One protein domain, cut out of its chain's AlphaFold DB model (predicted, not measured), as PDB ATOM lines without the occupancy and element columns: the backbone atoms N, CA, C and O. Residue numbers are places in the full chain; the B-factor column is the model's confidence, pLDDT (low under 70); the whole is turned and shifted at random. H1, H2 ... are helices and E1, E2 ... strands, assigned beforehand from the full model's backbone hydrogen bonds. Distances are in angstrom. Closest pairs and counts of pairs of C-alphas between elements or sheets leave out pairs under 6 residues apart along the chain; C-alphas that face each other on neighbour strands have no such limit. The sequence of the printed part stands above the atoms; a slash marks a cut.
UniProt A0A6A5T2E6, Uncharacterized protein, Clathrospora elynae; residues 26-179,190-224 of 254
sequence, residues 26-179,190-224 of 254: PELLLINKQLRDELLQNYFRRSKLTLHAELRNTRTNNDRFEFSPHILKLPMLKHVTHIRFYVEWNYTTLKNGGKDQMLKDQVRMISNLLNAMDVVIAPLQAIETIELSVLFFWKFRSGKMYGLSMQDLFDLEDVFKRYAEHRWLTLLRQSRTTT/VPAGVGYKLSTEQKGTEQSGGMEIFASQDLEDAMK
ATOM      1  N   PRO A  26     196.181 195.008 149.064       65.56
ATOM      2  CA  PRO A  26     195.120 194.630 148.126       65.56
ATOM      3  C   PRO A  26     195.619 193.982 146.827       65.56
ATOM      4  O   PRO A  26     194.984 193.066 146.312       65.56
ATOM      5  N   GLU A  27     196.784 194.393 146.326       62.38
ATOM      6  CA  GLU A  27     197.393 193.848 145.108       62.38
ATOM      7  C   GLU A  27     197.770 192.365 145.272       62.38
ATOM      8  O   GLU A  27     197.621 191.574 144.342       62.38
ATOM      9  N   LEU A  28     198.185 191.956 146.475       62.34
ATOM     10  CA  LEU A  28     198.514 190.561 146.790       62.34
ATOM     11  C   LEU A  28     197.258 189.685 146.911       62.34
ATOM     12  O   LEU A  28     197.302 188.499 146.591       62.34
ATOM     13  N   LEU A  29     196.123 190.265 147.321       62.75
ATOM     14  CA  LEU A  29     194.831 189.568 147.329       62.75
ATOM     15  C   LEU A  29     194.349 189.268 145.898       62.75
ATOM     16  O   LEU A  29     193.774 188.207 145.654       62.75
ATOM     17  N   LEU A  30     194.633 190.162 144.940       62.22
ATOM     18  CA  LEU A  30     194.326 189.955 143.519       62.22
ATOM     19  C   LEU A  30     195.195 188.859 142.888       62.22
ATOM     20  O   LEU A  30     194.673 188.028 142.146       62.22
ATOM     21  N   ILE A  31     196.489 188.811 143.218       63.97
ATOM     22  CA  ILE A  31     197.388 187.736 142.763       63.97
ATOM     23  C   ILE A  31     196.930 186.384 143.325       63.97
ATOM     24  O   ILE A  31     196.863 185.399 142.592       63.97
ATOM     25  N   ASN A  32     196.528 186.338 144.599       67.81
ATOM     26  CA  ASN A  32     195.978 185.125 145.208       67.81
ATOM     27  C   ASN A  32     194.681 184.670 144.504       67.81
ATOM     28  O   ASN A  32     194.488 183.479 144.271       67.81
ATOM     29  N   LYS A  33     193.826 185.610 144.070       65.38
ATOM     30  CA  LYS A  33     192.639 185.303 143.252       65.38
ATOM     31  C   LYS A  33     193.016 184.652 141.922       65.38
ATOM     32  O   LYS A  33     192.465 183.607 141.596       65.38
ATOM     33  N   GLN A  34     193.948 185.246 141.177       70.00
ATOM     34  CA  GLN A  34     194.377 184.713 139.881       70.00
ATOM     35  C   GLN A  34     194.974 183.312 140.025       70.00
ATOM     36  O   GLN A  34     194.534 182.394 139.340       70.00
ATOM     37  N   LEU A  35     195.884 183.118 140.984       72.62
ATOM     38  CA  LEU A  35     196.487 181.810 141.250       72.62
ATOM     39  C   LEU A  35     195.446 180.769 141.667       72.62
ATOM     40  O   LEU A  35     195.479 179.634 141.193       72.62
ATOM     41  N   ARG A  36     194.494 181.141 142.529       71.44
ATOM     42  CA  ARG A  36     193.402 180.251 142.933       71.44
ATOM     43  C   ARG A  36     192.515 179.878 141.748       71.44
ATOM     44  O   ARG A  36     192.195 178.700 141.595       71.44
ATOM     45  N   ASP A  37     192.121 180.844 140.925       71.38
ATOM     46  CA  ASP A  37     191.276 180.604 139.755       71.38
ATOM     47  C   ASP A  37     191.997 179.719 138.727       71.38
ATOM     48  O   ASP A  37     191.395 178.794 138.185       71.38
ATOM     49  N   GLU A  38     193.296 179.934 138.504       75.31
ATOM     50  CA  GLU A  38     194.132 179.094 137.642       75.31
ATOM     51  C   GLU A  38     194.271 177.668 138.180       75.31
ATOM     52  O   GLU A  38     194.104 176.702 137.430       75.31
ATOM     53  N   LEU A  39     194.529 177.511 139.481       73.50
ATOM     54  CA  LEU A  39     194.602 176.203 140.130       73.50
ATOM     55  C   LEU A  39     193.275 175.455 140.022       73.50
ATOM     56  O   LEU A  39     193.270 174.287 139.637       73.50
ATOM     57  N   LEU A  40     192.151 176.119 140.304       71.12
ATOM     58  CA  LEU A  40     190.821 175.520 140.197       71.12
ATOM     59  C   LEU A  40     190.483 175.151 138.752       71.12
ATOM     60  O   LEU A  40     189.994 174.051 138.508       71.12
ATOM     61  N   GLN A  41     190.786 176.013 137.778       74.12
ATOM     62  CA  GLN A  41     190.594 175.689 136.363       74.12
ATOM     63  C   GLN A  41     191.431 174.482 135.937       74.12
ATOM     64  O   GLN A  41     190.925 173.603 135.242       74.12
ATOM     65  N   ASN A  42     192.695 174.415 136.354       74.00
ATOM     66  CA  ASN A  42     193.573 173.292 136.037       74.00
ATOM     67  C   ASN A  42     193.128 171.999 136.725       74.00
ATOM     68  O   ASN A  42     193.158 170.942 136.096       74.00
ATOM     69  N   TYR A  43     192.686 172.083 137.981       75.81
ATOM     70  CA  TYR A  43     192.102 170.965 138.712       75.81
ATOM     71  C   TYR A  43     190.858 170.450 137.984       75.81
ATOM     72  O   TYR A  43     190.853 169.312 137.527       75.81
ATOM     73  N   PHE A  44     189.859 171.305 137.751       75.38
ATOM     74  CA  PHE A  44     188.603 170.903 137.118       75.38
ATOM     75  C   PHE A  44     188.775 170.406 135.683       75.38
ATOM     76  O   PHE A  44     188.116 169.447 135.308       75.38
ATOM     77  N   ARG A  45     189.683 170.987 134.887       72.25
ATOM     78  CA  ARG A  45     190.003 170.474 133.539       72.25
ATOM     79  C   ARG A  45     190.556 169.049 133.556       72.25
ATOM     80  O   ARG A  45     190.406 168.340 132.567       72.25
ATOM     81  N   ARG A  46     191.244 168.654 134.629       72.69
ATOM     82  CA  ARG A  46     191.825 167.312 134.785       72.69
ATOM     83  C   ARG A  46     190.888 166.348 135.517       72.69
ATOM     84  O   ARG A  46     191.060 165.137 135.401       72.69
ATOM     85  N   SER A  47     189.920 166.863 136.269       70.44
ATOM     86  CA  SER A  47     188.925 166.072 136.989       70.44
ATOM     87  C   SER A  47     187.805 165.598 136.062       70.44
ATOM     88  O   SER A  47     187.250 166.371 135.288       70.44
ATOM     89  N   LYS A  48     187.399 164.331 136.196       75.88
ATOM     90  CA  LYS A  48     186.149 163.831 135.608       75.88
ATOM     91  C   LYS A  48     184.991 164.230 136.518       75.88
ATOM     92  O   LYS A  48     184.722 163.547 137.504       75.88
ATOM     93  N   LEU A  49     184.374 165.376 136.242       78.81
ATOM     94  CA  LEU A  49     183.273 165.890 137.051       78.81
ATOM     95  C   LEU A  49     181.933 165.329 136.568       78.81
ATOM     96  O   LEU A  49     181.605 165.424 135.381       78.81
ATOM     97  N   THR A  50     181.156 164.814 137.520       83.69
ATOM     98  CA  THR A  50     179.776 164.372 137.309       83.69
ATOM     99  C   THR A  50     178.814 165.354 137.964       83.69
ATOM    100  O   THR A  50     178.910 165.610 139.164       83.69
ATOM    101  N   LEU A  51     177.874 165.899 137.193       84.12
ATOM    102  CA  LEU A  51     176.765 166.684 137.728       84.12
ATOM    103  C   LEU A  51     175.607 165.756 138.085       84.12
ATOM    104  O   LEU A  51     175.100 165.040 137.230       84.12
ATOM    105  N   HIS A  52     175.166 165.820 139.334       86.31
ATOM    106  CA  HIS A  52     173.952 165.166 139.809       86.31
ATOM    107  C   HIS A  52     172.840 166.217 139.861       86.31
ATOM    108  O   HIS A  52     172.988 167.232 140.543       86.31
ATOM    109  N   ALA A  53     171.762 166.014 139.105       84.38
ATOM    110  CA  ALA A  53     170.656 166.960 138.999       84.38
ATOM    111  C   ALA A  53     169.317 166.266 139.255       84.38
ATOM    112  O   ALA A  53     169.001 165.254 138.635       84.38
ATOM    113  N   GLU A  54     168.517 166.835 140.146       87.81
ATOM    114  CA  GLU A  54     167.169 166.353 140.438       87.81
ATOM    115  C   GLU A  54     166.139 167.121 139.611       87.81
ATOM    116  O   GLU A  54     166.172 168.353 139.534       87.81
ATOM    117  N   LEU A  55     165.221 166.378 139.001       87.69
ATOM    118  CA  LEU A  55     164.104 166.884 138.221       87.69
ATOM    119  C   LEU A  55     162.825 166.258 138.755       87.69
ATOM    120  O   LEU A  55     162.695 165.040 138.775       87.69
ATOM    121  N   ARG A  56     161.851 167.077 139.135       87.06
ATOM    122  CA  ARG A  56     160.565 166.578 139.632       87.06
ATOM    123  C   ARG A  56     159.403 167.327 139.016       87.06
ATOM    124  O   ARG A  56     159.419 168.554 138.944       87.06
ATOM    125  N   ASN A  57     158.373 166.609 138.597       84.69
ATOM    126  CA  ASN A  57     157.055 167.204 138.392       84.69
ATOM    127  C   ASN A  57     156.185 166.920 139.629       84.69
ATOM    128  O   ASN A  57     156.519 166.072 140.455       84.69
ATOM    129  N   THR A  58     155.072 167.631 139.799       74.56
ATOM    130  CA  THR A  58     154.174 167.417 140.950       74.56
ATOM    131  C   THR A  58     152.796 166.979 140.483       74.56
ATOM    132  O   THR A  58     152.397 167.253 139.355       74.56
ATOM    133  N   ARG A  59     152.016 166.347 141.370       67.88
ATOM    134  CA  ARG A  59     150.643 165.904 141.055       67.88
ATOM    135  C   ARG A  59     149.734 167.034 140.557       67.88
ATOM    136  O   ARG A  59     148.803 166.777 139.801       67.88
ATOM    137  N   THR A  60     149.971 168.260 141.016       67.69
ATOM    138  CA  THR A  60     149.205 169.460 140.648       67.69
ATOM    139  C   THR A  60     149.806 170.210 139.463       67.69
ATOM    140  O   THR A  60     149.140 171.076 138.901       67.69
ATOM    141  N   ASN A  61     151.038 169.885 139.065       69.50
ATOM    142  CA  ASN A  61     151.755 170.528 137.977       69.50
ATOM    143  C   ASN A  61     152.577 169.491 137.200       69.50
ATOM    144  O   ASN A  61     153.764 169.284 137.462       69.50
ATOM    145  N   ASN A  62     151.918 168.839 136.239       71.75
ATOM    146  CA  ASN A  62     152.554 167.891 135.317       71.75
ATOM    147  C   ASN A  62     153.138 168.567 134.071       71.75
ATOM    148  O   ASN A  62     153.746 167.902 133.233       71.75
ATOM    149  N   ASP A  63     152.926 169.873 133.923       73.56
ATOM    150  CA  ASP A  63     153.277 170.605 132.709       73.56
ATOM    151  C   ASP A  63     154.731 171.092 132.717       73.56
ATOM    152  O   ASP A  63     155.211 171.619 131.717       73.56
ATOM    153  N   ARG A  64     155.470 170.887 133.815       84.81
ATOM    154  CA  ARG A  64     156.903 171.185 133.897       84.81
ATOM    155  C   ARG A  64     157.633 170.266 134.872       84.81
ATOM    156  O   ARG A  64     157.046 169.792 135.841       84.81
ATOM    157  N   PHE A  65     158.929 170.094 134.632       88.88
ATOM    158  CA  PHE A  65     159.865 169.527 135.599       88.88
ATOM    159  C   PHE A  65     160.640 170.660 136.268       88.88
ATOM    160  O   PHE A  65     161.217 171.519 135.601       88.88
ATOM    161  N   GLU A  66     160.615 170.677 137.593       86.94
ATOM    162  CA  GLU A  66     161.322 171.639 138.426       86.94
ATOM    163  C   GLU A  66     162.675 171.063 138.849       86.94
ATOM    164  O   GLU A  66     162.783 169.878 139.160       86.94
ATOM    165  N   PHE A  67     163.693 171.918 138.883       84.38
ATOM    166  CA  PHE A  67     165.033 171.624 139.387       84.38
ATOM    167  C   PHE A  67     165.526 172.796 140.239       84.38
ATOM    168  O   PHE A  67     165.000 173.910 140.164       84.38
ATOM    169  N   SER A  68     166.561 172.565 141.048       81.25
ATOM    170  CA  SER A  68     167.167 173.626 141.853       81.25
ATOM    171  C   SER A  68     167.954 174.602 140.967       81.25
ATOM    172  O   SER A  68     168.956 174.203 140.376       81.25
ATOM    173  N   PRO A  69     167.596 175.899 140.898       76.88
ATOM    174  CA  PRO A  69     168.289 176.860 140.035       76.88
ATOM    175  C   PRO A  69     169.729 177.140 140.490       76.88
ATOM    176  O   PRO A  69     170.530 177.679 139.727       76.88
ATOM    177  N   HIS A  70     170.083 176.772 141.726       75.25
ATOM    178  CA  HIS A  70     171.434 176.937 142.260       75.25
ATOM    179  C   HIS A  70     172.474 176.119 141.490       75.25
ATOM    180  O   HIS A  70     173.617 176.565 141.388       75.25
ATOM    181  N   ILE A  71     172.079 174.986 140.892       74.12
ATOM    182  CA  ILE A  71     173.000 174.145 140.119       74.12
ATOM    183  C   ILE A  71     173.580 174.897 138.920       74.12
ATOM    184  O   ILE A  71     174.731 174.666 138.582       74.12
ATOM    185  N   LEU A  72     172.835 175.852 138.340       77.56
ATOM    186  CA  LEU A  72     173.257 176.654 137.183       77.56
ATOM    187  C   LEU A  72     174.291 177.733 137.532       77.56
ATOM    188  O   LEU A  72     174.902 178.316 136.639       77.56
ATOM    189  N   LYS A  73     174.486 178.026 138.821       75.62
ATOM    190  CA  LYS A  73     175.421 179.061 139.290       75.62
ATOM    191  C   LYS A  73     176.823 178.517 139.563       75.62
ATOM    192  O   LYS A  73     177.708 179.277 139.947       75.62
ATOM    193  N   LEU A  74     177.034 177.210 139.404       75.00
ATOM    194  CA  LEU A  74     178.300 176.572 139.736       75.00
ATOM    195  C   LEU A  74     179.362 176.900 138.663       75.00
ATOM    196  O   LEU A  74     179.186 176.565 137.492       75.00
ATOM    197  N   PRO A  75     180.506 177.509 139.024       73.00
ATOM    198  CA  PRO A  75     181.520 177.925 138.045       73.00
ATOM    199  C   PRO A  75     182.214 176.741 137.350       73.00
ATOM    200  O   PRO A  75     182.813 176.901 136.286       73.00
ATOM    201  N   MET A  76     182.122 175.546 137.941       78.50
ATOM    202  CA  MET A  76     182.716 174.311 137.427       78.50
ATOM    203  C   MET A  76     181.865 173.587 136.370       78.50
ATOM    204  O   MET A  76     182.350 172.624 135.788       78.50
ATOM    205  N   LEU A  77     180.637 174.045 136.069       80.00
ATOM    206  CA  LEU A  77     179.732 173.381 135.108       80.00
ATOM    207  C   LEU A  77     180.347 173.208 133.720       80.00
ATOM    208  O   LEU A  77     180.200 172.163 133.100       80.00
ATOM    209  N   LYS A  78     181.117 174.193 133.256       82.25
ATOM    210  CA  LYS A  78     181.809 174.118 131.961       82.25
ATOM    211  C   LYS A  78     182.808 172.955 131.859       82.25
ATOM    212  O   LYS A  78     183.200 172.593 130.757       82.25
ATOM    213  N   HIS A  79     183.238 172.402 132.995       78.38
ATOM    214  CA  HIS A  79     184.183 171.287 133.088       78.38
ATOM    215  C   HIS A  79     183.503 169.940 133.364       78.38
ATOM    216  O   HIS A  79     184.177 168.918 133.440       78.38
ATOM    217  N   VAL A  80     182.182 169.926 133.543       83.06
ATOM    218  CA  VAL A  80     181.418 168.695 133.725       83.06
ATOM    219  C   VAL A  80     181.352 167.949 132.400       83.06
ATOM    220  O   VAL A  80     180.943 168.507 131.380       83.06
ATOM    221  N   THR A  81     181.728 166.674 132.447       82.44
ATOM    222  CA  THR A  81     181.680 165.773 131.290       82.44
ATOM    223  C   THR A  81     180.611 164.696 131.430       82.44
ATOM    224  O   THR A  81     180.149 164.149 130.433       82.44
ATOM    225  N   HIS A  82     180.168 164.412 132.654       86.06
ATOM    226  CA  HIS A  82     179.143 163.413 132.934       86.06
ATOM    227  C   HIS A  82     177.965 164.075 133.641       86.06
ATOM    228  O   HIS A  82     178.154 164.888 134.543       86.06
ATOM    229  N   ILE A  83     176.741 163.721 133.270       88.25
ATOM    230  CA  ILE A  83     175.546 164.193 133.965       88.25
ATOM    231  C   ILE A  83     174.646 163.023 134.323       88.25
ATOM    232  O   ILE A  83     174.419 162.133 133.510       88.25
ATOM    233  N   ARG A  84     174.124 163.051 135.546       90.31
ATOM    234  CA  ARG A  84     173.137 162.111 136.050       90.31
ATOM    235  C   ARG A  84     171.900 162.863 136.514       90.31
ATOM    236  O   ARG A  84     171.962 163.667 137.444       90.31
ATOM    237  N   PHE A  85     170.781 162.574 135.872       89.62
ATOM    238  CA  PHE A  85     169.473 163.087 136.229       89.62
ATOM    239  C   PHE A  85     168.731 162.091 137.112       89.62
ATOM    240  O   PHE A  85     168.569 160.930 136.744       89.62
ATOM    241  N   TYR A  86     168.231 162.559 138.247       89.19
ATOM    242  CA  TYR A  86     167.278 161.836 139.081       89.19
ATOM    243  C   TYR A  86     165.903 162.426 138.815       89.19
ATOM    244  O   TYR A  86     165.635 163.570 139.179       89.19
ATOM    245  N   VAL A  87     165.067 161.680 138.098       88.62
ATOM    246  CA  VAL A  87     163.776 162.170 137.621       88.62
ATOM    247  C   VAL A  87     162.668 161.553 138.458       88.62
ATOM    248  O   VAL A  87     162.378 160.368 138.332       88.62
ATOM    249  N   GLU A  88     162.009 162.363 139.273       87.25
ATOM    250  CA  GLU A  88     160.752 161.998 139.913       87.25
ATOM    251  C   GLU A  88     159.596 162.323 138.971       87.25
ATOM    252  O   GLU A  88     159.273 163.487 138.706       87.25
ATOM    253  N   TRP A  89     158.969 161.274 138.453       86.69
ATOM    254  CA  TRP A  89     157.894 161.377 137.485       86.69
ATOM    255  C   TRP A  89     156.566 160.963 138.113       86.69
ATOM    256  O   TRP A  89     156.200 159.791 138.160       86.69
ATOM    257  N   ASN A  90     155.768 161.942 138.518       79.44
ATOM    258  CA  ASN A  90     154.347 161.780 138.795       79.44
ATOM    259  C   ASN A  90     153.596 161.522 137.488       79.44
ATOM    260  O   ASN A  90     153.345 162.433 136.693       79.44
ATOM    261  N   TYR A  91     153.285 160.254 137.226       70.56
ATOM    262  CA  TYR A  91     152.681 159.830 135.973       70.56
ATOM    263  C   TYR A  91     151.162 159.968 136.055       70.56
ATOM    264  O   TYR A  91     150.439 159.015 136.319       70.56
ATOM    265  N   THR A  92     150.634 161.168 135.832       66.06
ATOM    266  CA  THR A  92     149.179 161.368 135.799       66.06
ATOM    267  C   THR A  92     148.715 161.658 134.374       66.06
ATOM    268  O   THR A  92     148.751 162.781 133.887       66.06
ATOM    269  N   THR A  93     148.285 160.611 133.665       62.09
ATOM    270  CA  THR A  93     147.601 160.772 132.373       62.09
ATOM    271  C   THR A  93     146.271 161.475 132.616       62.09
ATOM    272  O   THR A  93     145.459 160.997 133.418       62.09
ATOM    273  N   LEU A  94     146.035 162.616 131.970       53.25
ATOM    274  CA  LEU A  94     144.832 163.401 132.210       53.25
ATOM    275  C   LEU A  94     143.619 162.646 131.639       53.25
ATOM    276  O   LEU A  94     143.500 162.450 130.440       53.25
ATOM    277  N   LYS A  95     142.738 162.208 132.550       51.44
ATOM    278  CA  LYS A  95     141.312 161.845 132.381       51.44
ATOM    279  C   LYS A  95     140.895 161.142 131.073       51.44
ATOM    280  O   LYS A  95     140.793 161.772 130.033       51.44
ATOM    281  N   ASN A  96     140.422 159.895 131.195       52.84
ATOM    282  CA  ASN A  96     139.415 159.255 130.322       52.84
ATOM    283  C   ASN A  96     139.600 159.386 128.790       52.84
ATOM    284  O   ASN A  96     138.623 159.294 128.048       52.84
ATOM    285  N   GLY A  97     140.821 159.589 128.302       56.53
ATOM    286  CA  GLY A  97     141.119 159.641 126.876       56.53
ATOM    287  C   GLY A  97     141.328 158.247 126.283       56.53
ATOM    288  O   GLY A  97     141.822 157.341 126.958       56.53
ATOM    289  N   GLY A  98     140.973 158.071 125.008       68.25
ATOM    290  CA  GLY A  98     141.400 156.907 124.224       68.25
ATOM    291  C   GLY A  98     142.930 156.837 124.078       68.25
ATOM    292  O   GLY A  98     143.643 157.763 124.472       68.25
ATOM    293  N   LYS A  99     143.443 155.749 123.486       75.81
ATOM    294  CA  LYS A  99     144.892 155.498 123.318       75.81
ATOM    295  C   LYS A  99     145.654 156.697 122.727       75.81
ATOM    296  O   LYS A  99     146.732 157.025 123.212       75.81
ATOM    297  N   ASP A 100     145.060 157.400 121.767       78.88
ATOM    298  CA  ASP A 100     145.689 158.547 121.099       78.88
ATOM    299  C   ASP A 100     145.924 159.741 122.034       78.88
ATOM    300  O   ASP A 100     146.940 160.426 121.932       78.88
ATOM    301  N   GLN A 101     145.004 159.994 122.968       80.00
ATOM    302  CA  GLN A 101     145.163 161.078 123.938       80.00
ATOM    303  C   GLN A 101     146.232 160.732 124.978       80.00
ATOM    304  O   GLN A 101     147.009 161.599 125.367       80.00
ATOM    305  N   MET A 102     146.313 159.456 125.372       77.94
ATOM    306  CA  MET A 102     147.362 158.969 126.268       77.94
ATOM    307  C   MET A 102     148.751 159.161 125.646       77.94
ATOM    308  O   MET A 102     149.645 159.681 126.307       77.94
ATOM    309  N   LEU A 103     148.907 158.821 124.361       83.62
ATOM    310  CA  LEU A 103     150.157 159.039 123.635       83.62
ATOM    311  C   LEU A 103     150.515 160.531 123.563       83.62
ATOM    312  O   LEU A 103     151.655 160.901 123.826       83.62
ATOM    313  N   LYS A 104     149.551 161.408 123.257       85.25
ATOM    314  CA  LYS A 104     149.784 162.864 123.231       85.25
ATOM    315  C   LYS A 104     150.254 163.403 124.582       85.25
ATOM    316  O   LYS A 104     151.173 164.219 124.622       85.25
ATOM    317  N   ASP A 105     149.656 162.940 125.677       82.75
ATOM    318  CA  ASP A 105     150.066 163.331 127.026       82.75
ATOM    319  C   ASP A 105     151.490 162.848 127.347       82.75
ATOM    320  O   ASP A 105     152.286 163.619 127.882       82.75
ATOM    321  N   GLN A 106     151.842 161.613 126.975       85.62
ATOM    322  CA  GLN A 106     153.200 161.075 127.133       85.62
ATOM    323  C   GLN A 106     154.230 161.895 126.348       85.62
ATOM    324  O   GLN A 106     155.242 162.308 126.910       85.62
ATOM    325  N   VAL A 107     153.947 162.201 125.077       88.62
ATOM    326  CA  VAL A 107     154.823 163.025 124.226       88.62
ATOM    327  C   VAL A 107     155.007 164.427 124.810       88.62
ATOM    328  O   VAL A 107     156.131 164.931 124.855       88.62
ATOM    329  N   ARG A 108     153.929 165.050 125.309       88.25
ATOM    330  CA  ARG A 108     154.006 166.354 125.983       88.25
ATOM    331  C   ARG A 108     154.900 166.282 127.220       88.25
ATOM    332  O   ARG A 108     155.783 167.119 127.370       88.25
ATOM    333  N   MET A 109     154.708 165.283 128.083       87.00
ATOM    334  CA  MET A 109     155.518 165.141 129.297       87.00
ATOM    335  C   MET A 109     157.000 164.896 128.987       87.00
ATOM    336  O   MET A 109     157.847 165.517 129.621       87.00
ATOM    337  N   ILE A 110     157.326 164.067 127.985       90.31
ATOM    338  CA  ILE A 110     158.718 163.881 127.538       90.31
ATOM    339  C   ILE A 110     159.297 165.193 127.011       90.31
ATOM    340  O   ILE A 110     160.414 165.550 127.368       90.31
ATOM    341  N   SER A 111     158.533 165.947 126.220       90.88
ATOM    342  CA  SER A 111     158.983 167.252 125.719       90.88
ATOM    343  C   SER A 111     159.281 168.221 126.870       90.88
ATOM    344  O   SER A 111     160.298 168.908 126.857       90.88
ATOM    345  N   ASN A 112     158.444 168.227 127.911       90.81
ATOM    346  CA  ASN A 112     158.660 169.043 129.106       90.81
ATOM    347  C   ASN A 112     159.905 168.611 129.893       90.81
ATOM    348  O   ASN A 112     160.641 169.471 130.380       90.81
ATOM    349  N   LEU A 113     160.157 167.303 130.001       92.25
ATOM    350  CA  LEU A 113     161.373 166.773 130.616       92.25
ATOM    351  C   LEU A 113     162.615 167.216 129.835       92.25
ATOM    352  O   LEU A 113     163.549 167.747 130.430       92.25
ATOM    353  N   LEU A 114     162.604 167.052 128.510       93.00
ATOM    354  CA  LEU A 114     163.709 167.455 127.638       93.00
ATOM    355  C   LEU A 114     163.988 168.954 127.730       93.00
ATOM    356  O   LEU A 114     165.144 169.340 127.847       93.00
ATOM    357  N   ASN A 115     162.950 169.790 127.766       92.56
ATOM    358  CA  ASN A 115     163.112 171.232 127.946       92.56
ATOM    359  C   ASN A 115     163.802 171.565 129.276       92.56
ATOM    360  O   ASN A 115     164.692 172.411 129.312       92.56
ATOM    361  N   ALA A 116     163.425 170.899 130.372       92.19
ATOM    362  CA  ALA A 116     164.075 171.112 131.662       92.19
ATOM    363  C   ALA A 116     165.535 170.629 131.648       92.19
ATOM    364  O   ALA A 116     166.424 171.344 132.111       92.19
ATOM    365  N   MET A 117     165.799 169.458 131.063       93.12
ATOM    366  CA  MET A 117     167.156 168.935 130.885       93.12
ATOM    367  C   MET A 117     168.023 169.874 130.046       93.12
ATOM    368  O   MET A 117     169.157 170.139 130.428       93.12
ATOM    369  N   ASP A 118     167.491 170.414 128.949       91.81
ATOM    370  CA  ASP A 118     168.199 171.342 128.069       91.81
ATOM    371  C   ASP A 118     168.644 172.604 128.822       91.81
ATOM    372  O   ASP A 118     169.753 173.087 128.604       91.81
ATOM    373  N   VAL A 119     167.836 173.109 129.763       91.81
ATOM    374  CA  VAL A 119     168.228 174.250 130.610       91.81
ATOM    375  C   VAL A 119     169.379 173.883 131.554       91.81
ATOM    376  O   VAL A 119     170.301 174.679 131.728       91.81
ATOM    377  N   VAL A 120     169.359 172.682 132.140       89.38
ATOM    378  CA  VAL A 120     170.451 172.182 133.001       89.38
ATOM    379  C   VAL A 120     171.729 171.919 132.203       89.38
ATOM    380  O   VAL A 120     172.831 172.121 132.710       89.38
ATOM    381  N   ILE A 121     171.580 171.491 130.952       90.12
ATOM    382  CA  ILE A 121     172.672 171.126 130.050       90.12
ATOM    383  C   ILE A 121     173.301 172.343 129.372       90.12
ATOM    384  O   ILE A 121     174.497 172.326 129.108       90.12
ATOM    385  N   ALA A 122     172.547 173.418 129.139       88.50
ATOM    386  CA  ALA A 122     173.022 174.626 128.465       88.50
ATOM    387  C   ALA A 122     174.398 175.172 128.931       88.50
ATOM    388  O   ALA A 122     175.180 175.572 128.069       88.50
ATOM    389  N   PRO A 123     174.747 175.209 130.237       84.62
ATOM    390  CA  PRO A 123     176.066 175.677 130.682       84.62
ATOM    391  C   PRO A 123     177.213 174.660 130.502       84.62
ATOM    392  O   PRO A 123     178.372 175.002 130.758       84.62
ATOM    393  N   LEU A 124     176.925 173.418 130.106       85.75
ATOM    394  CA  LEU A 124     177.899 172.336 129.943       85.75
ATOM    395  C   LEU A 124     178.539 172.411 128.552       85.75
ATOM    396  O   LEU A 124     177.847 172.558 127.549       85.75
ATOM    397  N   GLN A 125     179.867 172.296 128.473       81.12
ATOM    398  CA  GLN A 125     180.589 172.454 127.199       81.12
ATOM    399  C   GLN A 125     180.945 171.126 126.525       81.12
ATOM    400  O   GLN A 125     181.072 171.081 125.302       81.12
ATOM    401  N   ALA A 126     181.134 170.059 127.305       77.38
ATOM    402  CA  ALA A 126     181.721 168.822 126.809       77.38
ATOM    403  C   ALA A 126     181.075 167.571 127.428       77.38
ATOM    404  O   ALA A 126     181.727 166.830 128.155       77.38
ATOM    405  N   ILE A 127     179.786 167.334 127.157       84.31
ATOM    406  CA  ILE A 127     179.090 166.146 127.672       84.31
ATOM    407  C   ILE A 127     179.535 164.889 126.914       84.31
ATOM    408  O   ILE A 127     179.438 164.815 125.687       84.31
ATOM    409  N   GLU A 128     179.979 163.893 127.673       84.00
ATOM    410  CA  GLU A 128     180.379 162.558 127.219       84.00
ATOM    411  C   GLU A 128     179.323 161.500 127.561       84.00
ATOM    412  O   GLU A 128     179.100 160.581 126.771       84.00
ATOM    413  N   THR A 129     178.659 161.646 128.715       86.00
ATOM    414  CA  THR A 129     177.672 160.681 129.224       86.00
ATOM    415  C   THR A 129     176.481 161.396 129.856       86.00
ATOM    416  O   THR A 129     176.659 162.318 130.655       86.00
ATOM    417  N   ILE A 130     175.273 160.935 129.533       90.94
ATOM    418  CA  ILE A 130     174.008 161.335 130.151       90.94
ATOM    419  C   ILE A 130     173.361 160.082 130.748       90.94
ATOM    420  O   ILE A 130     173.034 159.139 130.033       90.94
ATOM    421  N   GLU A 131     173.143 160.084 132.055       91.12
ATOM    422  CA  GLU A 131     172.415 159.041 132.775       91.12
ATOM    423  C   GLU A 131     171.099 159.623 133.294       91.12
ATOM    424  O   GLU A 131     171.072 160.733 133.825       91.12
ATOM    425  N   LEU A 132     170.000 158.889 133.165       91.69
ATOM    426  CA  LEU A 132     168.719 159.230 133.767       91.69
ATOM    427  C   LEU A 132     168.267 158.061 134.636       91.69
ATOM    428  O   LEU A 132     168.143 156.936 134.166       91.69
ATOM    429  N   SER A 133     167.983 158.330 135.901       88.75
ATOM    430  CA  SER A 133     167.292 157.419 136.807       88.75
ATOM    431  C   SER A 133     165.877 157.960 137.002       88.75
ATOM    432  O   SER A 133     165.677 158.912 137.753       88.75
ATOM    433  N   VAL A 134     164.909 157.402 136.272       87.62
ATOM    434  CA  VAL A 134     163.506 157.827 136.290       87.62
ATOM    435  C   VAL A 134     162.719 156.957 137.259       87.62
ATOM    436  O   VAL A 134     162.636 155.742 137.089       87.62
ATOM    437  N   LEU A 135     162.120 157.587 138.261       86.38
ATOM    438  CA  LEU A 135     161.238 156.963 139.235       86.38
ATOM    439  C   LEU A 135     159.809 157.385 138.940       86.38
ATOM    440  O   LEU A 135     159.473 158.569 138.994       86.38
ATOM    441  N   PHE A 136     158.959 156.415 138.626       82.31
ATOM    442  CA  PHE A 136     157.573 156.684 138.306       82.31
ATOM    443  C   PHE A 136     156.669 156.499 139.519       82.31
ATOM    444  O   PHE A 136     156.567 155.418 140.112       82.31
ATOM    445  N   PHE A 137     155.918 157.547 139.826       74.75
ATOM    446  CA  PHE A 137     154.881 157.553 140.843       74.75
ATOM    447  C   PHE A 137     153.504 157.344 140.204       74.75
ATOM    448  O   PHE A 137     153.257 157.774 139.077       74.75
ATOM    449  N   TRP A 138     152.636 156.669 140.962       67.50
ATOM    450  CA  TRP A 138     151.309 156.140 140.620       67.50
ATOM    451  C   TRP A 138     150.562 156.794 139.446       67.50
ATOM    452  O   TRP A 138     150.388 158.011 139.375       67.50
ATOM    453  N   LYS A 139     149.962 155.944 138.610       66.00
ATOM    454  CA  LYS A 139     149.042 156.314 137.536       66.00
ATOM    455  C   LYS A 139     147.693 156.757 138.094       66.00
ATOM    456  O   LYS A 139     146.948 155.938 138.631       66.00
ATOM    457  N   PHE A 140     147.322 158.022 137.913       62.88
ATOM    458  CA  PHE A 140     145.959 158.468 138.224       62.88
ATOM    459  C   PHE A 140     145.000 158.088 137.089       62.88
ATOM    460  O   PHE A 140     145.107 158.593 135.971       62.88
ATOM    461  N   ARG A 141     144.036 157.208 137.369       61.59
ATOM    462  CA  ARG A 141     142.991 156.791 136.423       61.59
ATOM    463  C   ARG A 141     141.643 156.751 137.136       61.59
ATOM    464  O   ARG A 141     141.525 156.174 138.208       61.59
ATOM    465  N   SER A 142     140.613 157.359 136.547       60.19
ATOM    466  CA  SER A 142     139.227 157.279 137.048       60.19
ATOM    467  C   SER A 142     139.059 157.582 138.551       60.19
ATOM    468  O   SER A 142     138.303 156.905 139.242       60.19
ATOM    469  N   GLY A 143     139.786 158.575 139.080       62.66
ATOM    470  CA  GLY A 143     139.694 158.969 140.493       62.66
ATOM    471  C   GLY A 143     140.528 158.131 141.470       62.66
ATOM    472  O   GLY A 143     140.505 158.414 142.664       62.66
ATOM    473  N   LYS A 144     141.267 157.118 140.996       66.69
ATOM    474  CA  LYS A 144     142.110 156.236 141.820       66.69
ATOM    475  C   LYS A 144     143.550 156.187 141.302       66.69
ATOM    476  O   LYS A 144     143.808 156.407 140.120       66.69
ATOM    477  N   MET A 145     144.478 155.898 142.211       69.69
ATOM    478  CA  MET A 145     145.895 155.689 141.911       69.69
ATOM    479  C   MET A 145     146.157 154.202 141.649       69.69
ATOM    480  O   MET A 145     145.725 153.352 142.426       69.69
ATOM    481  N   TYR A 146     146.859 153.897 140.562       71.06
ATOM    482  CA  TYR A 146     147.245 152.547 140.160       71.06
ATOM    483  C   TYR A 146     148.760 152.459 139.993       71.06
ATOM    484  O   TYR A 146     149.402 153.432 139.603       71.06
ATOM    485  N   GLY A 147     149.337 151.293 140.278       73.94
ATOM    486  CA  GLY A 147     150.727 151.023 139.917       73.94
ATOM    487  C   GLY A 147     150.894 150.953 138.395       73.94
ATOM    488  O   GLY A 147     149.944 150.609 137.686       73.94
ATOM    489  N   LEU A 148     152.084 151.284 137.897       76.25
ATOM    490  CA  LEU A 148     152.458 151.067 136.504       76.25
ATOM    491  C   LEU A 148     152.719 149.579 136.276       76.25
ATOM    492  O   LEU A 148     153.368 148.913 137.080       76.25
ATOM    493  N   SER A 149     152.191 149.048 135.179       80.12
ATOM    494  CA  SER A 149     152.527 147.699 134.731       80.12
ATOM    495  C   SER A 149     153.820 147.704 133.911       80.12
ATOM    496  O   SER A 149     154.210 148.739 133.373       80.12
ATOM    497  N   MET A 150     154.450 146.536 133.735       82.50
ATOM    498  CA  MET A 150     155.570 146.396 132.788       82.50
ATOM    499  C   MET A 150     155.187 146.856 131.375       82.50
ATOM    500  O   MET A 150     156.009 147.456 130.695       82.50
ATOM    501  N   GLN A 151     153.940 146.626 130.945       83.38
ATOM    502  CA  GLN A 151     153.465 147.106 129.645       83.38
ATOM    503  C   GLN A 151     153.468 148.636 129.575       83.38
ATOM    504  O   GLN A 151     153.912 149.187 128.578       83.38
ATOM    505  N   ASP A 152     153.023 149.325 130.634       81.31
ATOM    506  CA  ASP A 152     153.066 150.791 130.661       81.31
ATOM    507  C   ASP A 152     154.516 151.313 130.581       81.31
ATOM    508  O   ASP A 152     154.756 152.349 129.963       81.31
ATOM    509  N   LEU A 153     155.484 150.606 131.184       84.25
ATOM    510  CA  LEU A 153     156.907 150.957 131.099       84.25
ATOM    511  C   LEU A 153     157.486 150.722 129.696       84.25
ATOM    512  O   LEU A 153     158.227 151.574 129.216       84.25
ATOM    513  N   PHE A 154     157.122 149.628 129.020       86.12
ATOM    514  CA  PHE A 154     157.511 149.396 127.621       86.12
ATOM    515  C   PHE A 154     156.909 150.436 126.677       86.12
ATOM    516  O   PHE A 154     157.607 150.966 125.813       86.12
ATOM    517  N   ASP A 155     155.635 150.781 126.873       85.81
ATOM    518  CA  ASP A 155     154.990 151.834 126.095       85.81
ATOM    519  C   ASP A 155     155.742 153.163 126.286       85.81
ATOM    520  O   ASP A 155     155.986 153.877 125.319       85.81
ATOM    521  N   LEU A 156     156.160 153.490 127.515       87.44
ATOM    522  CA  LEU A 156     156.968 154.679 127.803       87.44
ATOM    523  C   LEU A 156     158.358 154.624 127.160       87.44
ATOM    524  O   LEU A 156     158.770 155.616 126.560       87.44
ATOM    525  N   GLU A 157     159.058 153.492 127.250       90.25
ATOM    526  CA  GLU A 157     160.347 153.263 126.584       90.25
ATOM    527  C   GLU A 157     160.247 153.559 125.079       90.25
ATOM    528  O   GLU A 157     161.079 154.281 124.529       90.25
ATOM    529  N   ASP A 158     159.187 153.089 124.419       89.19
ATOM    530  CA  ASP A 158     158.938 153.349 122.999       89.19
ATOM    531  C   ASP A 158     158.742 154.841 122.691       89.19
ATOM    532  O   ASP A 158     159.186 155.329 121.645       89.19
ATOM    533  N   VAL A 159     158.101 155.597 123.588       90.12
ATOM    534  CA  VAL A 159     157.979 157.053 123.432       90.12
ATOM    535  C   VAL A 159     159.346 157.725 123.642       90.12
ATOM    536  O   VAL A 159     159.718 158.596 122.857       90.12
ATOM    537  N   PHE A 160     160.159 157.301 124.614       91.56
ATOM    538  CA  PHE A 160     161.524 157.826 124.773       91.56
ATOM    539  C   PHE A 160     162.399 157.571 123.541       91.56
ATOM    540  O   PHE A 160     163.012 158.511 123.027       91.56
ATOM    541  N   LYS A 161     162.371 156.347 123.002       91.25
ATOM    542  CA  LYS A 161     163.063 155.974 121.761       91.25
ATOM    543  C   LYS A 161     162.735 156.914 120.608       91.25
ATOM    544  O   LYS A 161     163.617 157.403 119.910       91.25
ATOM    545  N   ARG A 162     161.446 157.206 120.422       91.44
ATOM    546  CA  ARG A 162     160.967 158.013 119.291       91.44
ATOM    547  C   ARG A 162     161.208 159.510 119.458       91.44
ATOM    548  O   ARG A 162     161.448 160.183 118.460       91.44
ATOM    549  N   TYR A 163     161.108 160.036 120.679       91.75
ATOM    550  CA  TYR A 163     161.024 161.485 120.903       91.75
ATOM    551  C   TYR A 163     162.208 162.087 121.676       91.75
ATOM    552  O   TYR A 163     162.395 163.299 121.610       91.75
ATOM    553  N   ALA A 164     163.021 161.286 122.372       91.75
ATOM    554  CA  ALA A 164     164.108 161.780 123.223       91.75
ATOM    555  C   ALA A 164     165.512 161.368 122.756       91.75
ATOM    556  O   ALA A 164     166.429 162.189 122.801       91.75
ATOM    557  N   GLU A 165     165.696 160.144 122.253       92.06
ATOM    558  CA  GLU A 165     167.035 159.619 121.938       92.06
ATOM    559  C   GLU A 165     167.827 160.488 120.975       92.06
ATOM    560  O   GLU A 165     168.989 160.805 121.227       92.06
ATOM    561  N   HIS A 166     167.188 160.919 119.886       89.69
ATOM    562  CA  HIS A 166     167.841 161.761 118.894       89.69
ATOM    563  C   HIS A 166     168.407 163.041 119.530       89.69
ATOM    564  O   HIS A 166     169.500 163.487 119.172       89.69
ATOM    565  N   ARG A 167     167.694 163.623 120.506       89.81
ATOM    566  CA  ARG A 167     168.147 164.819 121.226       89.81
ATOM    567  C   ARG A 167     169.390 164.516 122.057       89.81
ATOM    568  O   ARG A 167     170.383 165.225 121.907       89.81
ATOM    569  N   TRP A 168     169.376 163.454 122.859       90.56
ATOM    570  CA  TRP A 168     170.528 163.063 123.680       90.56
ATOM    571  C   TRP A 168     171.757 162.734 122.832       90.56
ATOM    572  O   TRP A 168     172.842 163.248 123.093       90.56
ATOM    573  N   LEU A 169     171.586 161.965 121.756       87.81
ATOM    574  CA  LEU A 169     172.674 161.630 120.836       87.81
ATOM    575  C   LEU A 169     173.248 162.869 120.136       87.81
ATOM    576  O   LEU A 169     174.452 162.940 119.894       87.81
ATOM    577  N   THR A 170     172.410 163.863 119.830       86.31
ATOM    578  CA  THR A 170     172.869 165.140 119.264       86.31
ATOM    579  C   THR A 170     173.715 165.922 120.272       86.31
ATOM    580  O   THR A 170     174.786 166.411 119.909       86.31
ATOM    581  N   LEU A 171     173.288 165.989 121.537       84.62
ATOM    582  CA  LEU A 171     174.035 166.659 122.610       84.62
ATOM    583  C   LEU A 171     175.423 166.030 122.816       84.62
ATOM    584  O   LEU A 171     176.413 166.748 122.947       84.62
ATOM    585  N   LEU A 172     175.519 164.699 122.741       81.88
ATOM    586  CA  LEU A 172     176.786 163.960 122.844       81.88
ATOM    587  C   LEU A 172     177.742 164.165 121.654       81.88
ATOM    588  O   LEU A 172     178.932 163.880 121.775       81.88
ATOM    589  N   ARG A 173     177.238 164.608 120.493       69.81
ATOM    590  CA  ARG A 173     178.047 164.885 119.289       69.81
ATOM    591  C   ARG A 173     178.559 166.325 119.252       69.81
ATOM    592  O   ARG A 173     179.681 166.555 118.810       69.81
ATOM    593  N   GLN A 174     177.758 167.283 119.726       64.19
ATOM    594  CA  GLN A 174     178.099 168.713 119.732       64.19
ATOM    595  C   GLN A 174     179.283 169.048 120.653       64.19
ATOM    596  O   GLN A 174     180.046 169.968 120.363       64.19
ATOM    597  N   SER A 175     179.495 168.265 121.713       55.88
ATOM    598  CA  SER A 175     180.611 168.427 122.654       55.88
ATOM    599  C   SER A 175     182.004 168.288 122.023       55.88
ATOM    600  O   SER A 175     182.966 168.855 122.539       55.88
ATOM    601  N   ARG A 176     182.140 167.573 120.897       52.78
ATOM    602  CA  ARG A 176     183.434 167.355 120.218       52.78
ATOM    603  C   ARG A 176     183.830 168.463 119.246       52.78
ATOM    604  O   ARG A 176     185.003 168.586 118.914       52.78
ATOM    605  N   THR A 177     182.885 169.276 118.785       50.41
ATOM    606  CA  THR A 177     183.173 170.351 117.821       50.41
ATOM    607  C   THR A 177     183.818 171.594 118.446       50.41
ATOM    608  O   THR A 177     184.311 172.448 117.717       50.41
ATOM    609  N   THR A 178     183.853 171.703 119.778       45.50
ATOM    610  CA  THR A 178     184.217 172.930 120.515       45.50
ATOM    611  C   THR A 178     185.569 172.900 121.244       45.50
ATOM    612  O   THR A 178     185.864 173.816 122.011       45.50
ATOM    613  N   THR A 179     186.446 171.917 121.015       44.91
ATOM    614  CA  THR A 179     187.800 171.931 121.604       44.91
ATOM    615  C   THR A 179     188.741 172.887 120.860       44.91
ATOM    616  O   THR A 179     189.085 172.672 119.702       44.91
ATOM    617  N   VAL A 190     182.361 156.570 116.577       53.75
ATOM    618  CA  VAL A 190     182.071 156.063 117.928       53.75
ATOM    619  C   VAL A 190     180.551 155.981 118.021       53.75
ATOM    620  O   VAL A 190     179.910 157.037 118.016       53.75
ATOM    621  N   PRO A 191     179.951 154.777 117.986       61.28
ATOM    622  CA  PRO A 191     178.507 154.634 118.043       61.28
ATOM    623  C   PRO A 191     178.037 155.027 119.444       61.28
ATOM    624  O   PRO A 191     177.982 154.204 120.350       61.28
ATOM    625  N   ALA A 192     177.711 156.308 119.618       75.44
ATOM    626  CA  ALA A 192     176.944 156.736 120.773       75.44
ATOM    627  C   ALA A 192     175.591 156.023 120.730       75.44
ATOM    628  O   ALA A 192     174.929 156.002 119.688       75.44
ATOM    629  N   GLY A 193     175.217 155.415 121.847       85.56
ATOM    630  CA  GLY A 193     174.023 154.592 121.969       85.56
ATOM    631  C   GLY A 193     173.187 155.008 123.165       85.56
ATOM    632  O   GLY A 193     173.671 155.700 124.064       85.56
ATOM    633  N   VAL A 194     171.929 154.573 123.156       88.94
ATOM    634  CA  VAL A 194     171.016 154.712 124.289       88.94
ATOM    635  C   VAL A 194     170.608 153.321 124.764       88.94
ATOM    636  O   VAL A 194     170.250 152.466 123.956       88.94
ATOM    637  N   GLY A 195     170.698 153.078 126.067       87.62
ATOM    638  CA  GLY A 195     170.317 151.823 126.707       87.62
ATOM    639  C   GLY A 195     169.286 152.048 127.802       87.62
ATOM    640  O   GLY A 195     169.317 153.075 128.477       87.62
ATOM    641  N   TYR A 196     168.402 151.069 127.989       88.75
ATOM    642  CA  TYR A 196     167.314 151.120 128.964       88.75
ATOM    643  C   TYR A 196     167.398 149.931 129.917       88.75
ATOM    644  O   TYR A 196     167.717 148.811 129.510       88.75
ATOM    645  N   LYS A 197     167.074 150.163 131.188       87.19
ATOM    646  CA  LYS A 197     166.795 149.117 132.173       87.19
ATOM    647  C   LYS A 197     165.478 149.449 132.852       87.19
ATOM    648  O   LYS A 197     165.343 150.514 133.447       87.19
ATOM    649  N   LEU A 198     164.516 148.541 132.752       83.69
ATOM    650  CA  LEU A 198     163.190 148.704 133.340       83.69
ATOM    651  C   LEU A 198     163.084 147.877 134.618       83.69
ATOM    652  O   LEU A 198     163.537 146.732 134.664       83.69
ATOM    653  N   SER A 199     162.446 148.434 135.638       81.31
ATOM    654  CA  SER A 199     162.111 147.728 136.869       81.31
ATOM    655  C   SER A 199     160.680 148.051 137.288       81.31
ATOM    656  O   SER A 199     160.252 149.200 137.302       81.31
ATOM    657  N   THR A 200     159.908 147.033 137.656       74.44
ATOM    658  CA  THR A 200     158.648 147.235 138.386       74.44
ATOM    659  C   THR A 200     158.884 147.021 139.864       74.44
ATOM    660  O   THR A 200     159.470 146.006 140.247       74.44
ATOM    661  N   GLU A 201     158.381 147.929 140.693       68.12
ATOM    662  CA  GLU A 201     158.405 147.739 142.140       68.12
ATOM    663  C   GLU A 201     157.213 146.896 142.616       68.12
ATOM    664  O   GLU A 201     156.127 146.912 142.030       68.12
ATOM    665  N   GLN A 202     157.423 146.111 143.678       53.53
ATOM    666  CA  GLN A 202     156.366 145.313 144.299       53.53
ATOM    667  C   GLN A 202     155.502 146.158 145.245       53.53
ATOM    668  O   GLN A 202     155.925 147.183 145.770       53.53
ATOM    669  N   LYS A 203     154.271 145.689 145.494       46.47
ATOM    670  CA  LYS A 203     153.298 146.324 146.400       46.47
ATOM    671  C   LYS A 203     153.924 146.661 147.764       46.47
ATOM    672  O   LYS A 203     154.285 145.747 148.498       46.47
ATOM    673  N   GLY A 204     153.942 147.943 148.127       50.88
ATOM    674  CA  GLY A 204     154.315 148.411 149.470       50.88
ATOM    675  C   GLY A 204     155.204 149.654 149.493       50.88
ATOM    676  O   GLY A 204     155.266 150.320 150.522       50.88
ATOM    677  N   THR A 205     155.850 149.995 148.377       55.47
ATOM    678  CA  THR A 205     156.629 151.228 148.213       55.47
ATOM    679  C   THR A 205     155.774 152.345 147.607       55.47
ATOM    680  O   THR A 205     154.758 152.091 146.960       55.47
ATOM    681  N   GLU A 206     156.144 153.609 147.838       61.72
ATOM    682  CA  GLU A 206     155.454 154.769 147.244       61.72
ATOM    683  C   GLU A 206     155.693 154.903 145.730       61.72
ATOM    684  O   GLU A 206     155.046 155.723 145.073       61.72
ATOM    685  N   GLN A 207     156.607 154.105 145.178       69.56
ATOM    686  CA  GLN A 207     157.004 154.102 143.779       69.56
ATOM    687  C   GLN A 207     156.322 152.946 143.045       69.56
ATOM    688  O   GLN A 207     156.069 151.879 143.596       69.56
ATOM    689  N   SER A 208     155.981 153.180 141.783       72.62
ATOM    690  CA  SER A 208     155.212 152.228 140.975       72.62
ATOM    691  C   SER A 208     156.034 151.535 139.888       72.62
ATOM    692  O   SER A 208     155.592 150.532 139.335       72.62
ATOM    693  N   GLY A 209     157.230 152.047 139.600       80.81
ATOM    694  CA  GLY A 209     158.183 151.493 138.646       80.81
ATOM    695  C   GLY A 209     159.383 152.423 138.470       80.81
ATOM    696  O   GLY A 209     159.321 153.600 138.830       80.81
ATOM    697  N   GLY A 210     160.461 151.896 137.905       85.19
ATOM    698  CA  GLY A 210     161.695 152.606 137.611       85.19
ATOM    699  C   GLY A 210     162.173 152.342 136.185       85.19
ATOM    700  O   GLY A 210     161.926 151.286 135.599       85.19
ATOM    701  N   MET A 211     162.861 153.326 135.618       86.56
ATOM    702  CA  MET A 211     163.556 153.208 134.342       86.56
ATOM    703  C   MET A 211     164.903 153.915 134.424       86.56
ATOM    704  O   MET A 211     164.974 155.120 134.660       86.56
ATOM    705  N   GLU A 212     165.976 153.169 134.200       87.88
ATOM    706  CA  GLU A 212     167.310 153.725 134.013       87.88
ATOM    707  C   GLU A 212     167.587 153.866 132.517       87.88
ATOM    708  O   GLU A 212     167.414 152.910 131.761       87.88
ATOM    709  N   ILE A 213     168.022 155.049 132.096       90.12
ATOM    710  CA  ILE A 213     168.351 155.372 130.711       90.12
ATOM    711  C   ILE A 213     169.796 155.851 130.662       90.12
ATOM    712  O   ILE A 213     170.191 156.738 131.417       90.12
ATOM    713  N   PHE A 214     170.583 155.290 129.757       89.62
ATOM    714  CA  PHE A 214     171.996 155.611 129.593       89.62
ATOM    715  C   PHE A 214     172.221 156.064 128.161       89.62
ATOM    716  O   PHE A 214     172.058 155.259 127.256       89.62
ATOM    717  N   ALA A 215     172.605 157.318 127.945       88.94
ATOM    718  CA  ALA A 215     173.077 157.807 126.656       88.94
ATOM    719  C   ALA A 215     174.576 158.101 126.764       88.94
ATOM    720  O   ALA A 215     175.000 158.990 127.502       88.94
ATOM    721  N   SER A 216     175.391 157.334 126.044       85.88
ATOM    722  CA  SER A 216     176.851 157.382 126.166       85.88
ATOM    723  C   SER A 216     177.530 157.092 124.837       85.88
ATOM    724  O   SER A 216     176.982 156.392 123.984       85.88
ATOM    725  N   GLN A 217     178.749 157.605 124.678       80.06
ATOM    726  CA  GLN A 217     179.659 157.210 123.599       80.06
ATOM    727  C   GLN A 217     180.196 155.780 123.788       80.06
ATOM    728  O   GLN A 217     180.450 155.097 122.802       80.06
ATOM    729  N   ASP A 218     180.333 155.330 125.038       81.25
ATOM    730  CA  ASP A 218     180.633 153.944 125.411       81.25
ATOM    731  C   ASP A 218     179.462 153.407 126.240       81.25
ATOM    732  O   ASP A 218     179.361 153.631 127.452       81.25
ATOM    733  N   LEU A 219     178.505 152.787 125.547       81.38
ATOM    734  CA  LEU A 219     177.281 152.295 126.171       81.38
ATOM    735  C   LEU A 219     177.550 151.089 127.077       81.38
ATOM    736  O   LEU A 219     176.925 150.972 128.129       81.38
ATOM    737  N   GLU A 220     178.489 150.213 126.709       77.88
ATOM    738  CA  GLU A 220     178.838 149.060 127.541       77.88
ATOM    739  C   GLU A 220     179.456 149.499 128.869       77.88
ATOM    740  O   GLU A 220     179.072 148.974 129.914       77.88
ATOM    741  N   ASP A 221     180.380 150.466 128.856       78.06
ATOM    742  CA  ASP A 221     180.954 151.006 130.093       78.06
ATOM    743  C   ASP A 221     179.918 151.755 130.937       78.06
ATOM    744  O   ASP A 221     179.872 151.572 132.153       78.06
ATOM    745  N   ALA A 222     179.039 152.542 130.305       75.06
ATOM    746  CA  ALA A 222     177.980 153.264 131.011       75.06
ATOM    747  C   ALA A 222     176.952 152.317 131.657       75.06
ATOM    748  O   ALA A 222     176.450 152.587 132.746       75.06
ATOM    749  N   MET A 223     176.644 151.190 131.008       74.38
ATOM    750  CA  MET A 223     175.662 150.223 131.505       74.38
ATOM    751  C   MET A 223     176.244 149.185 132.470       74.38
ATOM    752  O   MET A 223     175.468 148.601 133.243       74.38
ATOM    753  N   LYS A 224     177.564 148.940 132.459       74.06
ATOM    754  CA  LYS A 224     178.242 148.130 133.482       74.06
ATOM    755  C   LYS A 224     177.960 148.770 134.830       74.06
ATOM    756  O   LYS A 224     178.275 149.935 135.041       74.06
TER     757      LYS A 224
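This is residues 26 to 179 and 190 to 224 of the 254 residues of an uncharacterized protein of Clathrospora elynae (UniProt A0A6A5T2E6). A twisted sheet of six strands curls round the long helix H3 near one edge, while H4 and H5 cover the same face toward the other edge and the short H6 packs on the opposite face. At one end residues 26 to 39 of H1 stick out as an arm; at the other, E4 runs on into the small hairpin E5 and E6. The printed part has 189 residues with six named helices and eight named strands, in the order H1 E1 E2 H2 E3 H3 E4 E5 E6 H4 H5 E7 E8 H6; the mixed sheet runs E2 E1 E3 E4 E8 E7, and the class is mixed, helices and strands. It is only just loose, close to compact, with a radius of gyration of the C-alphas of 19.4 A and spans of 69 by 39 by 29 A.

H1, residues 26 to 46, is not on the sheet. E1, residues 49 to 58, and E2, residues 61 to 66, form a hairpin, with N 56 and O 66 within hydrogen-bond range at 3.0 A. H2, residues 69 to 73, is only just not on the sheet, with 4 pairs of C-alphas within 10 A. E3, residues 80 to 90, is parallel to E1; N 53 and O 84 are 2.9 A apart. H3, residues 99 to 121, is on the sheet; its closest C-alphas to E2 are those of Asn 112 and Arg 64, 5.5 A apart. E4, residues 129 to 137, is parallel to E3, with N 85 and O 131 at 2.8 A; E3, H3 and E4 form a strand-helix-strand unit, two parallel neighbour strands joined through a helix, with a right-handed crossover. E5, residues 139 to 141, and E6, residues 144 to 146, form a hairpin, with N 139 and O 146 at 2.8 A. H4, residues 150 to 163, touches residues 106 to 111 of H3 alone, at a steep tilt of 59 degrees, the same way; the closest C-alphas are those of Val 159 and Val 107, 6.8 A apart. H5, residues 165 to 174, and H4 meet only through their link, at heights over the sheet of 8.2 A and 9.2 A. E7, residues 193 to 199, and E8, residues 209 to 216, form a hairpin, with N 195 and O 214 at 2.8 A; E8 is antiparallel to E4, with N 132 and O 213 at 2.8 A. H6, residues 219 to 223, is on the opposite face from H3; its closest C-alphas to E7 are those of Leu 219 and Gly 193, 5.8 A apart. Every O i to N i+4 pair is within hydrogen-bond range in H1, H3, H4, H5 and H6; H2 has 0 of 1, but 2 of 2 O i to N i+3 pairs.

H1 begins at C-alpha 26 (195.120, 194.630, 148.126) and is 30.6 A long; E1 measures 29.4 A, E3 28.4 A and H3 32.6 A. H6 ends at C-alpha 223 (175.662, 150.223, 131.505).

The C-alphas farthest apart, those of Glu 27 and Gly 98, are 70.3 A apart. Residues 180 to 189 are cut out, with 17.3 A between C-alphas 179 and 190; of the links printed whole, none is long. Mean pLDDT of the printed part is 78.1, with 42 residues under 70, among them 26 to 33, 92 to 98 and 173 to 179.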